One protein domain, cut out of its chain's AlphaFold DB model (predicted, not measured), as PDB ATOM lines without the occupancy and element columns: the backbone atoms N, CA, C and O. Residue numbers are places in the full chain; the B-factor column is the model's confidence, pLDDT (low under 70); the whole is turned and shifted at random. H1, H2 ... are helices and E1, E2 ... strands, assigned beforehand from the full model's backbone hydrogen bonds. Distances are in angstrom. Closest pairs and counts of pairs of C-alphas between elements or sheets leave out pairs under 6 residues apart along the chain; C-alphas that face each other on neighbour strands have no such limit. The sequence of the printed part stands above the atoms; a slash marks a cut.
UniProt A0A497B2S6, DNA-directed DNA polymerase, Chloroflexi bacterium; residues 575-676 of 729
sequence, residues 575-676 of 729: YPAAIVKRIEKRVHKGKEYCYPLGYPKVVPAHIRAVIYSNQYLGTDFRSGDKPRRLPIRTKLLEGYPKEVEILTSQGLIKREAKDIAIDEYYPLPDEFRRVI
ATOM      1  N   TYR A 575       9.359  -5.162 -34.938       94.12
ATOM      2  CA  TYR A 575       8.279  -5.664 -34.080       94.12
ATOM      3  C   TYR A 575       7.100  -6.188 -34.910       94.12
ATOM      4  O   TYR A 575       6.415  -5.363 -35.523       94.12
ATOM      5  N   PRO A 576       6.815  -7.502 -34.919       91.19
ATOM      6  CA  PRO A 576       5.686  -8.058 -35.664       91.19
ATOM      7  C   PRO A 576       4.349  -7.448 -35.227       91.19
ATOM      8  O   PRO A 576       4.080  -7.310 -34.031       91.19
ATOM      9  N   ALA A 577       3.493  -7.091 -36.184       89.38
ATOM     10  CA  ALA A 577       2.169  -6.547 -35.901       89.38
ATOM     11  C   ALA A 577       1.153  -6.980 -36.963       89.38
ATOM     12  O   ALA A 577       1.291  -6.640 -38.133       89.38
ATOM     13  N   ALA A 578       0.108  -7.693 -36.538       85.69
ATOM     14  CA  ALA A 578      -0.926  -8.179 -37.444       85.69
ATOM     15  C   ALA A 578      -1.829  -7.043 -37.942       85.69
ATOM     16  O   ALA A 578      -2.280  -6.195 -37.162       85.69
ATOM     17  N   ILE A 579      -2.155  -7.068 -39.230       86.56
ATOM     18  CA  ILE A 579      -3.102  -6.154 -39.859       86.56
ATOM     19  C   ILE A 579      -4.493  -6.780 -39.767       86.56
ATOM     20  O   ILE A 579      -4.851  -7.675 -40.524       86.56
ATOM     21  N   VAL A 580      -5.297  -6.317 -38.810       80.12
ATOM     22  CA  VAL A 580      -6.615  -6.920 -38.537       80.12
ATOM     23  C   VAL A 580      -7.722  -6.341 -39.419       80.12
ATOM     24  O   VAL A 580      -8.682  -7.036 -39.746       80.12
ATOM     25  N   LYS A 581      -7.630  -5.054 -39.765       83.06
ATOM     26  CA  LYS A 581      -8.647  -4.370 -40.573       83.06
ATOM     27  C   LYS A 581      -8.174  -4.202 -42.009       83.06
ATOM     28  O   LYS A 581      -6.981  -4.076 -42.267       83.06
ATOM     29  N   ARG A 582      -9.137  -4.130 -42.926       79.31
ATOM     30  CA  ARG A 582      -8.882  -3.975 -44.357       79.31
ATOM     31  C   ARG A 582      -8.189  -2.653 -44.676       79.31
ATOM     32  O   ARG A 582      -8.605  -1.599 -44.200       79.31
ATOM     33  N   ILE A 583      -7.163  -2.730 -45.514       83.38
ATOM     34  CA  ILE A 583      -6.526  -1.584 -46.158       83.38
ATOM     35  C   ILE A 583      -6.906  -1.683 -47.634       83.38
ATOM     36  O   ILE A 583      -6.627  -2.689 -48.278       83.38
ATOM     37  N   GLU A 584      -7.632  -0.690 -48.135       82.62
ATOM     38  CA  GLU A 584      -8.100  -0.637 -49.523       82.62
ATOM     39  C   GLU A 584      -7.374   0.482 -50.261       82.62
ATOM     40  O   GLU A 584      -7.011   1.489 -49.659       82.62
ATOM     41  N   LYS A 585      -7.210   0.350 -51.572       82.75
ATOM     42  CA  LYS A 585      -6.795   1.464 -52.423       82.75
ATOM     43  C   LYS A 585      -8.022   2.302 -52.782       82.75
ATOM     44  O   LYS A 585      -9.064   1.756 -53.142       82.75
ATOM     45  N   ARG A 586      -7.933   3.624 -52.631       84.50
ATOM     46  CA  ARG A 586      -8.991   4.569 -53.018       84.50
ATOM     47  C   ARG A 586      -8.401   5.761 -53.740       84.50
ATOM     48  O   ARG A 586      -7.426   6.346 -53.278       84.50
ATOM     49  N   VAL A 587      -9.055   6.168 -54.818       84.38
ATOM     50  CA  VAL A 587      -8.698   7.384 -55.545       84.38
ATOM     51  C   VAL A 587      -9.361   8.586 -54.872       84.38
ATOM     52  O   VAL A 587     -10.571   8.605 -54.651       84.38
ATOM     53  N   HIS A 588      -8.566   9.598 -54.536       84.19
ATOM     54  CA  HIS A 588      -9.035  10.884 -54.030       84.19
ATOM     55  C   HIS A 588      -8.311  12.007 -54.774       84.19
ATOM     56  O   HIS A 588      -7.085  12.076 -54.755       84.19
ATOM     57  N   LYS A 589      -9.067  12.891 -55.442       86.44
ATOM     58  CA  LYS A 589      -8.521  13.978 -56.280       86.44
ATOM     59  C   LYS A 589      -7.482  13.489 -57.309       86.44
ATOM     60  O   LYS A 589      -6.413  14.072 -57.436       86.44
ATOM     61  N   GLY A 590      -7.776  12.382 -57.996       81.88
ATOM     62  CA  GLY A 590      -6.916  11.826 -59.051       81.88
ATOM     63  C   GLY A 590      -5.673  11.065 -58.574       81.88
ATOM     64  O   GLY A 590      -4.992  10.474 -59.401       81.88
ATOM     65  N   LYS A 591      -5.391  11.020 -57.263       84.06
ATOM     66  CA  LYS A 591      -4.288  10.238 -56.680       84.06
ATOM     67  C   LYS A 591      -4.824   9.049 -55.884       84.06
ATOM     68  O   LYS A 591      -5.821   9.175 -55.170       84.06
ATOM     69  N   GLU A 592      -4.173   7.897 -56.004       83.38
ATOM     70  CA  GLU A 592      -4.489   6.701 -55.220       83.38
ATOM     71  C   GLU A 592      -3.869   6.786 -53.816       83.38
ATOM     72  O   GLU A 592      -2.707   7.153 -53.647       83.38
ATOM     73  N   TYR A 593      -4.651   6.439 -52.794       85.81
ATOM     74  CA  TYR A 593      -4.226   6.382 -51.398       85.81
ATOM     75  C   TYR A 593      -4.618   5.050 -50.764       85.81
ATOM     76  O   TYR A 593      -5.658   4.472 -51.089       85.81
ATOM     77  N   CYS A 594      -3.845   4.615 -49.769       83.56
ATOM     78  CA  CYS A 594      -4.262   3.534 -48.887       83.56
ATOM     79  C   CYS A 594      -5.278   4.061 -47.862       83.56
ATOM     80  O   CYS A 594      -4.996   4.972 -47.080       83.56
ATOM     81  N   TYR A 595      -6.459   3.455 -47.855       85.38
ATOM     82  CA  TYR A 595      -7.581   3.749 -46.979       85.38
ATOM     83  C   TYR A 595      -7.748   2.628 -45.936       85.38
ATOM     84  O   TYR A 595      -8.175   1.521 -46.280       85.38
ATOM     85  N   PRO A 596      -7.429   2.877 -44.653       86.00
ATOM     86  CA  PRO A 596      -7.542   1.877 -43.600       86.00
ATOM     87  C   PRO A 596      -8.986   1.821 -43.064       86.00
ATOM     88  O   PRO A 596      -9.378   2.569 -42.160       86.00
ATOM     89  N   LEU A 597      -9.793   0.917 -43.623       82.50
ATOM     90  CA  LEU A 597     -11.210   0.761 -43.301       82.50
ATOM     91  C   LEU A 597     -11.406   0.466 -41.804       82.50
ATOM     92  O   LEU A 597     -10.793  -0.427 -41.222       82.50
ATOM     93  N   GLY A 598     -12.293   1.225 -41.157       78.00
ATOM     94  CA  GLY A 598     -12.615   1.052 -39.740       78.00
ATOM     95  C   GLY A 598     -11.661   1.750 -38.763       78.00
ATOM     96  O   GLY A 598     -11.807   1.546 -37.555       78.00
ATOM     97  N   TYR A 599     -10.721   2.580 -39.226       82.31
ATOM     98  CA  TYR A 599      -9.962   3.517 -38.384       82.31
ATOM     99  C   TYR A 599     -10.441   4.961 -38.613       82.31
ATOM    100  O   TYR A 599      -9.856   5.683 -39.416       82.31
ATOM    101  N   PRO A 600     -11.504   5.410 -37.918       67.12
ATOM    102  CA  PRO A 600     -12.180   6.661 -38.265       67.12
ATOM    103  C   PRO A 600     -11.434   7.932 -37.836       67.12
ATOM    104  O   PRO A 600     -11.688   8.987 -38.406       67.12
ATOM    105  N   LYS A 601     -10.562   7.859 -36.815       69.44
ATOM    106  CA  LYS A 601      -9.988   9.055 -36.161       69.44
ATOM    107  C   LYS A 601      -8.485   8.970 -35.888       69.44
ATOM    108  O   LYS A 601      -7.760   9.937 -36.080       69.44
ATOM    109  N   VAL A 602      -8.002   7.811 -35.436       82.56
ATOM    110  CA  VAL A 602      -6.585   7.596 -35.108       82.56
ATOM    111  C   VAL A 602      -6.103   6.339 -35.812       82.56
ATOM    112  O   VAL A 602      -6.594   5.244 -35.542       82.56
ATOM    113  N   VAL A 603      -5.128   6.509 -36.705       88.56
ATOM    114  CA  VAL A 603      -4.458   5.402 -37.392       88.56
ATOM    115  C   VAL A 603      -3.272   4.947 -36.531       88.56
ATOM    116  O   VAL A 603      -2.374   5.760 -36.289       88.56
ATOM    117  N   PRO A 604      -3.242   3.697 -36.028       92.06
ATOM    118  CA  PRO A 604      -2.155   3.190 -35.187       92.06
ATOM    119  C   PRO A 604      -0.790   3.191 -35.887       92.06
ATOM    120  O   PRO A 604      -0.719   3.091 -37.106       92.06
ATOM    121  N   ALA A 605       0.304   3.231 -35.117       92.06
ATOM    122  CA  ALA A 605       1.664   3.313 -35.667       92.06
ATOM    123  C   ALA A 605       2.018   2.175 -36.641       92.06
ATOM    124  O   ALA A 605       2.608   2.440 -37.678       92.06
ATOM    125  N   HIS A 606       1.615   0.935 -36.345       92.31
ATOM    126  CA  HIS A 606       1.845  -0.204 -37.242       92.31
ATOM    127  C   HIS A 606       1.072  -0.083 -38.561       92.31
ATOM    128  O   HIS A 606       1.623  -0.392 -39.605       92.31
ATOM    129  N   ILE A 607      -0.154   0.453 -38.543       93.88
ATOM    130  CA  ILE A 607      -0.917   0.701 -39.775       93.88
ATOM    131  C   ILE A 607      -0.301   1.848 -40.579       93.88
ATOM    132  O   ILE A 607      -0.230   1.765 -41.797       93.88
ATOM    133  N   ARG A 608       0.195   2.904 -39.920       94.56
ATOM    134  CA  ARG A 608       0.906   3.989 -40.619       94.56
ATOM    135  C   ARG A 608       2.181   3.491 -41.300       94.56
ATOM    136  O   ARG A 608       2.427   3.861 -42.438       94.56
ATOM    137  N   ALA A 609       2.940   2.640 -40.612       95.44
ATOM    138  CA  ALA A 609       4.147   2.011 -41.135       95.44
ATOM    139  C   ALA A 609       3.854   1.146 -42.371       95.44
ATOM    140  O   ALA A 609       4.559   1.228 -43.373       95.44
ATOM    141  N   VAL A 610       2.765   0.374 -42.321       94.12
ATOM    142  CA  VAL A 610       2.268  -0.413 -43.455       94.12
ATOM    143  C   VAL A 610       1.884   0.474 -44.632       94.12
ATOM    144  O   VAL A 610       2.340   0.232 -45.741       94.12
ATOM    145  N   ILE A 611       1.084   1.518 -44.399       93.94
ATOM    146  CA  ILE A 611       0.652   2.424 -45.471       93.94
ATOM    147  C   ILE A 611       1.857   3.094 -46.133       93.94
ATOM    148  O   ILE A 611       1.920   3.136 -47.354       93.94
ATOM    149  N   TYR A 612       2.822   3.559 -45.339       94.81
ATOM    150  CA  TYR A 612       4.057   4.134 -45.865       94.81
ATOM    151  C   TYR A 612       4.798   3.141 -46.766       94.81
ATOM    152  O   TYR A 612       5.183   3.474 -47.879       94.81
ATOM    153  N   SER A 613       4.947   1.901 -46.303       93.75
ATOM    154  CA  SER A 613       5.688   0.875 -47.043       93.75
ATOM    155  C   SER A 613       4.972   0.505 -48.340       93.75
ATOM    156  O   SER A 613       5.600   0.466 -49.393       93.75
ATOM    157  N   ASN A 614       3.642   0.373 -48.302       90.00
ATOM    158  CA  ASN A 614       2.856   0.083 -49.499       90.00
ATOM    159  C   ASN A 614       2.873   1.230 -50.518       90.00
ATOM    160  O   ASN A 614       2.725   0.996 -51.713       90.00
ATOM    161  N   GLN A 615       3.006   2.475 -50.058       89.88
ATOM    162  CA  GLN A 615       3.043   3.645 -50.935       89.88
ATOM    163  C   GLN A 615       4.421   3.888 -51.551       89.88
ATOM    164  O   GLN A 615       4.487   4.394 -52.668       89.88
ATOM    165  N   TYR A 616       5.498   3.587 -50.821       89.94
ATOM    166  CA  TYR A 616       6.834   4.082 -51.171       89.94
ATOM    167  C   TYR A 616       7.910   3.000 -51.279       89.94
ATOM    168  O   TYR A 616       8.954   3.271 -51.858       89.94
ATOM    169  N   LEU A 617       7.689   1.799 -50.742       88.00
ATOM    170  CA  LEU A 617       8.689   0.721 -50.697       88.00
ATOM    171  C   LEU A 617       8.322  -0.476 -51.584       88.00
ATOM    172  O   LEU A 617       8.945  -1.524 -51.474       88.00
ATOM    173  N   GLY A 618       7.300  -0.341 -52.434       80.50
ATOM    174  CA  GLY A 618       6.867  -1.415 -53.334       80.50
ATOM    175  C   GLY A 618       6.260  -2.626 -52.619       80.50
ATOM    176  O   GLY A 618       6.186  -3.702 -53.205       80.50
ATOM    177  N   THR A 619       5.831  -2.481 -51.359       84.62
ATOM    178  CA  THR A 619       5.195  -3.574 -50.609       84.62
ATOM    179  C   THR A 619       3.690  -3.643 -50.878       84.62
ATOM    180  O   THR A 619       3.067  -2.656 -51.268       84.62
ATOM    181  N   ASP A 620       3.063  -4.788 -50.605       81.81
ATOM    182  CA  ASP A 620       1.604  -4.945 -50.707       81.81
ATOM    183  C   ASP A 620       1.018  -5.655 -49.482       81.81
ATOM    184  O   ASP A 620       0.376  -6.700 -49.569       81.81
ATOM    185  N   PHE A 621       1.255  -5.084 -48.301       84.19
ATOM    186  CA  PHE A 621       0.709  -5.617 -47.057       84.19
ATOM    187  C   PHE A 621      -0.802  -5.394 -46.956       84.19
ATOM    188  O   PHE A 621      -1.309  -4.275 -47.116       84.19
ATOM    189  N   ARG A 622      -1.524  -6.452 -46.599       80.00
ATOM    190  CA  ARG A 622      -2.983  -6.543 -46.573       80.00
ATOM    191  C   ARG A 622      -3.491  -7.073 -45.233       80.00
ATOM    192  O   ARG A 622      -2.758  -7.469 -44.333       80.00
ATOM    193  N   SER A 623      -4.812  -7.041 -45.076       76.62
ATOM    194  CA  SER A 623      -5.484  -7.583 -43.893       76.62
ATOM    195  C   SER A 623      -5.246  -9.085 -43.770       76.62
ATOM    196  O   SER A 623      -5.649  -9.835 -44.651       76.62
ATOM    197  N   GLY A 624      -4.702  -9.517 -42.637       70.88
ATOM    198  CA  GLY A 624      -4.240 -10.885 -42.404       70.88
ATOM    199  C   GLY A 624      -2.722 -10.976 -42.254       70.88
ATOM    200  O   GLY A 624      -2.259 -11.811 -41.478       70.88
ATOM    201  N   ASP A 625      -1.975 -10.077 -42.897       78.75
ATOM    202  CA  ASP A 625      -0.514 -10.099 -42.860       78.75
ATOM    203  C   ASP A 625       0.013  -9.635 -41.504       78.75
ATOM    204  O   ASP A 625      -0.659  -8.916 -40.749       78.75
ATOM    205  N   LYS A 626       1.250 -10.028 -41.196       85.38
ATOM    206  CA  LYS A 626       1.925  -9.693 -39.939       85.38
ATOM    207  C   LYS A 626       3.322  -9.105 -40.167       85.38
ATOM    208  O   LYS A 626       4.296  -9.636 -39.627       85.38
ATOM    209  N   PRO A 627       3.431  -7.984 -40.905       90.81
ATOM    210  CA  PRO A 627       4.719  -7.361 -41.150       90.81
ATOM    211  C   PRO A 627       5.366  -6.884 -39.850       90.81
ATOM    212  O   PRO A 627       4.712  -6.670 -38.815       90.81
ATOM    213  N   ARG A 628       6.678  -6.675 -39.898       93.00
ATOM    214  CA  ARG A 628       7.462  -6.215 -38.755       93.00
ATOM    215  C   ARG A 628       7.654  -4.710 -38.838       93.00
ATOM    216  O   ARG A 628       8.215  -4.174 -39.783       93.00
ATOM    217  N   ARG A 629       7.200  -4.002 -37.811       95.69
ATOM    218  CA  ARG A 629       7.369  -2.556 -37.692       95.69
ATOM    219  C   ARG A 629       8.797  -2.224 -37.259       95.69
ATOM    220  O   ARG A 629       9.169  -2.531 -36.123       95.69
ATOM    221  N   LEU A 630       9.545  -1.538 -38.114       96.94
ATOM    222  CA  LEU A 630      10.909  -1.079 -37.872       96.94
ATOM    223  C   LEU A 630      10.928   0.434 -37.574       96.94
ATOM    224  O   LEU A 630      10.503   1.226 -38.416       96.94
ATOM    225  N   PRO A 631      11.398   0.861 -36.388       97.19
ATOM    226  CA  PRO A 631      11.606   2.276 -36.082       97.19
ATOM    227  C   PRO A 631      12.709   2.914 -36.935       97.19
ATOM    228  O   PRO A 631      13.793   2.343 -37.061       97.19
ATOM    229  N   ILE A 632      12.465   4.125 -37.441       96.88
ATOM    230  CA  ILE A 632      13.416   4.870 -38.279       96.88
ATOM    231  C   ILE A 632      13.578   6.326 -37.823       96.88
ATOM    232  O   ILE A 632      12.698   6.905 -37.185       96.88
ATOM    233  N   ARG A 633      14.722   6.920 -38.167       95.81
ATOM    234  CA  ARG A 633      15.083   8.324 -37.951       95.81
ATOM    235  C   ARG A 633      14.702   9.134 -39.184       95.81
ATOM    236  O   ARG A 633      15.543   9.455 -40.015       95.81
ATOM    237  N   THR A 634      13.432   9.512 -39.262       92.88
ATOM    238  CA  THR A 634      12.819  10.212 -40.403       92.88
ATOM    239  C   THR A 634      13.591  11.440 -40.891       92.88
ATOM    240  O   THR A 634      13.596  11.748 -42.078       92.88
ATOM    241  N   LYS A 635      14.260  12.161 -39.983       92.00
ATOM    242  CA  LYS A 635      15.039  13.362 -40.324       92.00
ATOM    243  C   LYS A 635      16.186  13.078 -41.299       92.00
ATOM    244  O   LYS A 635      16.502  13.969 -42.084       92.00
ATOM    245  N   LEU A 636      16.746  11.868 -41.247       91.81
ATOM    246  CA  LEU A 636      17.886  11.412 -42.044       91.81
ATOM    247  C   LEU A 636      17.486  10.829 -43.410       91.81
ATOM    248  O   LEU A 636      18.362  10.379 -44.133       91.81
ATOM    249  N   LEU A 637      16.189  10.797 -43.743       92.06
ATOM    250  CA  LEU A 637      15.737  10.392 -45.075       92.06
ATOM    251  C   LEU A 637      16.059  11.482 -46.108       92.06
ATOM    252  O   LEU A 637      15.817  12.671 -45.855       92.06
ATOM    253  N   GLU A 638      16.552  11.056 -47.265       90.00
ATOM    254  CA  GLU A 638      16.945  11.875 -48.413       90.00
ATOM    255  C   GLU A 638      16.090  11.544 -49.646       90.00
ATOM    256  O   GLU A 638      15.522  12.460 -50.242       90.00
ATOM    257  N   GLY A 639      15.941  10.258 -49.994       89.31
ATOM    258  CA  GLY A 639      15.257   9.806 -51.212       89.31
ATOM    259  C   GLY A 639      13.760   9.534 -51.052       89.31
ATOM    260  O   GLY A 639      13.041   9.415 -52.045       89.31
ATOM    261  N   TYR A 640      13.266   9.462 -49.813       92.81
ATOM    262  CA  TYR A 640      11.881   9.086 -49.513       92.81
ATOM    263  C   TYR A 640      11.113  10.167 -48.737       92.81
ATOM    264  O   TYR A 640      11.701  10.935 -47.967       92.81
ATOM    265  N   PRO A 641       9.771  10.223 -48.866       93.31
ATOM    266  CA  PRO A 641       8.956  11.174 -48.119       93.31
ATOM    267  C   PRO A 641       9.138  11.038 -46.604       93.31
ATOM    268  O   PRO A 641       9.121   9.940 -46.051       93.31
ATOM    269  N   LYS A 642       9.246  12.171 -45.904       95.44
ATOM    270  CA  LYS A 642       9.338  12.217 -44.429       95.44
ATOM    271  C   LYS A 642       7.977  12.064 -43.744       95.44
ATOM    272  O   LYS A 642       7.889  11.817 -42.540       95.44
ATOM    273  N   GLU A 643       6.897  12.190 -44.504       94.25
ATOM    274  CA  GLU A 643       5.529  12.039 -44.026       94.25
ATOM    275  C   GLU A 643       4.783  10.986 -44.842       94.25
ATOM    276  O   GLU A 643       4.986  10.854 -46.044       94.25
ATOM    277  N   VAL A 644       3.886  10.265 -44.175       92.81
ATOM    278  CA  VAL A 644       2.906   9.383 -44.805       92.81
ATOM    279  C   VAL A 644       1.591  10.133 -45.009       92.81
ATOM    280  O   VAL A 644       1.071  10.767 -44.080       92.81
ATOM    281  N   GLU A 645       1.037  10.036 -46.214       92.44
ATOM    282  CA  GLU A 645      -0.268  10.593 -46.573       92.44
ATOM    283  C   GLU A 645      -1.345   9.504 -46.493       92.44
ATOM    284  O   GLU A 645      -1.323   8.525 -47.239       92.44
ATOM    285  N   ILE A 646      -2.313   9.668 -45.589       90.31
ATOM    286  CA  ILE A 646      -3.321   8.642 -45.296       90.31
ATOM    287  C   ILE A 646      -4.719   9.201 -45.522       90.31
ATOM    288  O   ILE A 646      -5.119  10.178 -44.885       90.31
ATOM    289  N   LEU A 647      -5.498   8.553 -46.384       88.31
ATOM    290  CA  LEU A 647      -6.897   8.909 -46.589       88.31
ATOM    291  C   LEU A 647      -7.768   8.255 -45.510       88.31
ATOM    292  O   LEU A 647      -7.741   7.041 -45.335       88.31
ATOM    293  N   THR A 648      -8.572   9.046 -44.803       87.25
ATOM    294  CA  THR A 648      -9.499   8.568 -43.763       87.25
ATOM    295  C   THR A 648     -10.933   8.999 -44.062       87.25
ATOM    296  O   THR A 648     -11.183   9.776 -44.982       87.25
ATOM    297  N   SER A 649     -11.906   8.527 -43.273       83.88
ATOM    298  CA  SER A 649     -13.297   8.997 -43.368       83.88
ATOM    299  C   SER A 649     -13.464  10.495 -43.083       83.88
ATOM    300  O   SER A 649     -14.489  11.057 -43.443       83.88
ATOM    301  N   GLN A 650     -12.485  11.134 -42.432       83.19
ATOM    302  CA  GLN A 650     -12.486  12.573 -42.138       83.19
ATOM    303  C   GLN A 650     -11.647  13.386 -43.138       83.19
ATOM    304  O   GLN A 650     -11.476  14.586 -42.954       83.19
ATOM    305  N   GLY A 651     -11.118  12.745 -44.186       85.75
ATOM    306  CA  GLY A 651     -10.242  13.367 -45.176       85.75
ATOM    307  C   GLY A 651      -8.791  12.891 -45.086       85.75
ATOM    308  O   GLY A 651      -8.473  11.906 -44.408       85.75
ATOM    309  N   LEU A 652      -7.918  13.575 -45.823       89.56
ATOM    310  CA  LEU A 652      -6.493  13.268 -45.915       89.56
ATOM    311  C   LEU A 652      -5.753  13.764 -44.666       89.56
ATOM    312  O   LEU A 652      -5.852  14.936 -44.308       89.56
ATOM    313  N   ILE A 653      -4.981  12.887 -44.025       90.06
ATOM    314  CA  ILE A 653      -4.101  13.237 -42.905       90.06
ATOM    315  C   ILE A 653      -2.637  13.005 -43.286       90.06
ATOM    316  O   ILE A 653      -2.313  12.019 -43.945       90.06
ATOM    317  N   LYS A 654      -1.751  13.889 -42.819       92.12
ATOM    318  CA  LYS A 654      -0.291  13.738 -42.923       92.12
ATOM    319  C   LYS A 654       0.311  13.447 -41.559       92.12
ATOM    320  O   LYS A 654      -0.114  14.027 -40.551       92.12
ATOM    321  N   ARG A 655       1.242  12.500 -41.493       92.06
ATOM    322  CA  ARG A 655       1.940  12.131 -40.254       92.06
ATOM    323  C   ARG A 655       3.392  11.807 -40.554       92.06
ATOM    324  O   ARG A 655       3.672  11.130 -41.527       92.06
ATOM    325  N   GLU A 656       4.288  12.200 -39.659       93.94
ATOM    326  CA  GLU A 656       5.700  11.823 -39.726       93.94
ATOM    327  C   GLU A 656       5.880  10.292 -39.780       93.94
ATOM    328  O   GLU A 656       5.293   9.548 -38.979       93.94
ATOM    329  N   ALA A 657       6.723   9.828 -40.704       93.50
ATOM    330  CA  ALA A 657       7.034   8.418 -40.918       93.50
ATOM    331  C   ALA A 657       8.049   7.897 -39.882       93.50
ATOM    332  O   ALA A 657       9.195   7.622 -40.195       93.50
ATOM    333  N   LYS A 658       7.640   7.775 -38.612       95.44
ATOM    334  CA  LYS A 658       8.517   7.309 -37.506       95.44
ATOM    335  C   LYS A 658       8.866   5.818 -37.548       95.44
ATOM    336  O   LYS A 658       9.668   5.335 -36.745       95.44
ATOM    337  N   ASP A 659       8.155   5.065 -38.370       96.31
ATOM    338  CA  ASP A 659       8.224   3.618 -38.444       96.31
ATOM    339  C   ASP A 659       7.880   3.191 -39.880       96.31
ATOM    340  O   ASP A 659       6.957   3.757 -40.470       96.31
ATOM    341  N   ILE A 660       8.554   2.162 -40.390       96.44
ATOM    342  CA  ILE A 660       8.205   1.459 -41.636       96.44
ATOM    343  C   ILE A 660       7.822   0.007 -41.336       96.44
ATOM    344  O   ILE A 660       8.059  -0.490 -40.232       96.44
ATOM    345  N   ALA A 661       7.161  -0.652 -42.277       95.12
ATOM    346  CA  ALA A 661       6.804  -2.058 -42.203       95.12
ATOM    347  C   ALA A 661       7.724  -2.831 -43.146       95.12
ATOM    348  O   ALA A 661       7.859  -2.481 -44.311       95.12
ATOM    349  N   ILE A 662       8.368  -3.861 -42.617       92.94
ATOM    350  CA  ILE A 662       9.280  -4.718 -43.365       92.94
ATOM    351  C   ILE A 662       8.831  -6.165 -43.238       92.94
ATOM    352  O   ILE A 662       8.164  -6.538 -42.268       92.94
ATOM    353  N   ASP A 663       9.240  -6.975 -44.196       85.88
ATOM    354  CA  ASP A 663       9.042  -8.416 -44.191       85.88
ATOM    355  C   ASP A 663      10.265  -9.084 -44.823       85.88
ATOM    356  O   ASP A 663      11.080  -8.403 -45.442       85.88
ATOM    357  N   GLU A 664      10.422 -10.389 -44.638       76.88
ATOM    358  CA  GLU A 664      11.551 -11.132 -45.206       76.88
ATOM    359  C   GLU A 664      11.482 -11.215 -46.736       76.88
ATOM    360  O   GLU A 664      12.513 -11.321 -47.392       76.88
ATOM    361  N   TYR A 665      10.277 -11.083 -47.299       69.56
ATOM    362  CA  TYR A 665      10.029 -11.178 -48.738       69.56
ATOM    363  C   TYR A 665      10.262  -9.883 -49.517       69.56
ATOM    364  O   TYR A 665      10.363  -9.927 -50.741       69.56
ATOM    365  N   TYR A 666      10.318  -8.733 -48.838       75.88
ATOM    366  CA  TYR A 666      10.493  -7.439 -49.496       75.88
ATOM    367  C   TYR A 666      11.898  -6.904 -49.206       75.88
ATOM    368  O   TYR A 666      12.202  -6.615 -48.041       75.88
ATOM    369  N   PRO A 667      12.764  -6.744 -50.224       75.06
ATOM    370  CA  PRO A 667      14.100  -6.211 -50.013       75.06
ATOM    371  C   PRO A 667      14.009  -4.791 -49.448       75.06
ATOM    372  O   PRO A 667      13.340  -3.917 -49.997       75.06
ATOM    373  N   LEU A 668      14.685  -4.559 -48.324       85.00
ATOM    374  CA  LEU A 668      14.738  -3.241 -47.704       85.00
ATOM    375  C   LEU A 668      15.752  -2.361 -48.455       85.00
ATOM    376  O   LEU A 668      16.924  -2.745 -48.500       85.00
ATOM    377  N   PRO A 669      15.364  -1.177 -48.973       87.56
ATOM    378  CA  PRO A 669      16.315  -0.283 -49.626       87.56
ATOM    379  C   PRO A 669      17.450   0.147 -48.682       87.56
ATOM    380  O   PRO A 669      17.235   0.351 -47.483       87.56
ATOM    381  N   ASP A 670      18.656   0.334 -49.226       86.94
ATOM    382  CA  ASP A 670      19.870   0.607 -48.439       86.94
ATOM    383  C   ASP A 670      19.786   1.869 -47.575       86.94
ATOM    384  O   ASP A 670      20.326   1.905 -46.465       86.94
ATOM    385  N   GLU A 671      19.069   2.893 -48.037       90.56
ATOM    386  CA  GLU A 671      18.828   4.114 -47.264       90.56
ATOM    387  C   GLU A 671      18.169   3.797 -45.911       90.56
ATOM    388  O   GLU A 671      18.611   4.277 -44.860       90.56
ATOM    389  N   PHE A 672      17.180   2.896 -45.899       92.00
ATOM    390  CA  PHE A 672      16.472   2.515 -44.678       92.00
ATOM    391  C   PHE A 672      17.335   1.730 -43.698       92.00
ATOM    392  O   PHE A 672      17.097   1.830 -42.493       92.00
ATOM    393  N   ARG A 673      18.374   1.027 -44.168       89.62
ATOM    394  CA  ARG A 673      19.359   0.374 -43.290       89.62
ATOM    395  C   ARG A 673      20.166   1.399 -42.486       89.62
ATOM    396  O   ARG A 673      20.456   1.173 -41.312       89.62
ATOM    397  N   ARG A 674      20.479   2.560 -43.074       90.62
ATOM    398  CA  ARG A 674      21.271   3.629 -42.429       90.62
ATOM    399  C   ARG A 674      20.448   4.457 -41.440       90.62
ATOM    400  O   ARG A 674      20.964   4.922 -40.416       90.62
ATOM    401  N   VAL A 675      19.154   4.621 -41.711       94.69
ATOM    402  CA  VAL A 675      18.276   5.468 -40.893       94.69
ATOM    403  C   VAL A 675      17.569   4.732 -39.754       94.69
ATOM    404  O   VAL A 675      16.762   5.349 -39.065       94.69
ATOM    405  N   ILE A 676      17.865   3.457 -39.485       96.31
ATOM    406  CA  ILE A 676      17.265   2.715 -38.359       96.31
ATOM    407  C   ILE A 676      17.452   3.476 -37.037       96.31
ATOM    408  O   ILE A 676      18.534   3.983 -36.721       96.31
TER     409      ILE A 676
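AT A GLANCE: This is residues 575 to 676 of the 729 residues of the protein "DNA-directed DNA polymerase" of Chloroflexi bacterium (UniProt A0A497B2S6). One helix, H1, sits in the middle of the domain, and three separate two-stranded ribbons stand round it: E1 with E2, E4 with E5, and E3 with E6. The short helix H2 lies at the far end of the model, beyond the E3 and E6 ribbon, and long loops fill out the rest. The printed part has 102 residues, with named elements in the order E1, E2, H1, E3, E4, E5, E6, H2; each of the three sheets is antiparallel. The class is mixed, helices and strands, though under half of the residues are in named elements. The whole is compact, with a radius of gyration of the C-alphas of 12.8 A and spans of 35 by 27 by 22 A.

HOW THE PARTS SIT: Start at residues 575 to 576, which make a short antiparallel pairing with residues 628 to 629 of E3, residues 628 to 631. Next find the hairpin of E1, residues 583 to 588, and E2, residues 591 to 596, where N 586 and O 593 are 2.9 A apart, within hydrogen-bond range. H1, residues 605 to 616, touches E2, the closest C-alphas being those of Cys 594 and Ile 611, 6.1 A apart. H1 is apart from E1, but only just, at 8.2 A. H1 touches E3 at the C-alphas of His 606 and Arg 629, 6.0 A apart. E4, residues 643 to 648, touches H1 at the C-alphas of Tyr 612 and Val 644, 5.5 A apart, and touches E2 at those of Tyr 595 and Leu 647, 5.2 A apart. E5, residues 651 to 656, forms a hairpin with E4, with N 646 and O 653 2.9 A apart; H1 and E5 are near each other. E5 runs on into E6, residues 659 to 662, at 93 degrees. E6 pairs with E3, N 630 and O 660 being 2.8 A apart, and touches H1 at the C-alphas of Ala 609 and Ile 660, 4.1 A apart. H2, residues 670 to 674, is apart from H1. In H1 and H2 every O i to N i+4 pair is within hydrogen-bond range.

IN THESE COORDINATES: Find C-alpha 583 at (-6.526, -1.584, -46.158); from there E1 runs 15.0 A, and E2 then runs 15.9 A. Find C-alpha 605 at (1.664, 3.313, -35.667), where H1 begins its 16.4 A. E4 measures 15.4 A and E5 16.9 A, while E3 and E6 have four residues each. H2, five residues, ends at C-alpha 674, (21.271, 3.629, -42.429).

THE WHOLE: Look at Gln 650 and Asp 670 for the two C-alphas farthest apart, 35.1 A. The printed part has no cut. The links H1 to E3 and E3 to E4 are long, 11 residues each. The mean pLDDT of the printed part is 87.8, and residues 600 to 601 and residue 665 are under 70.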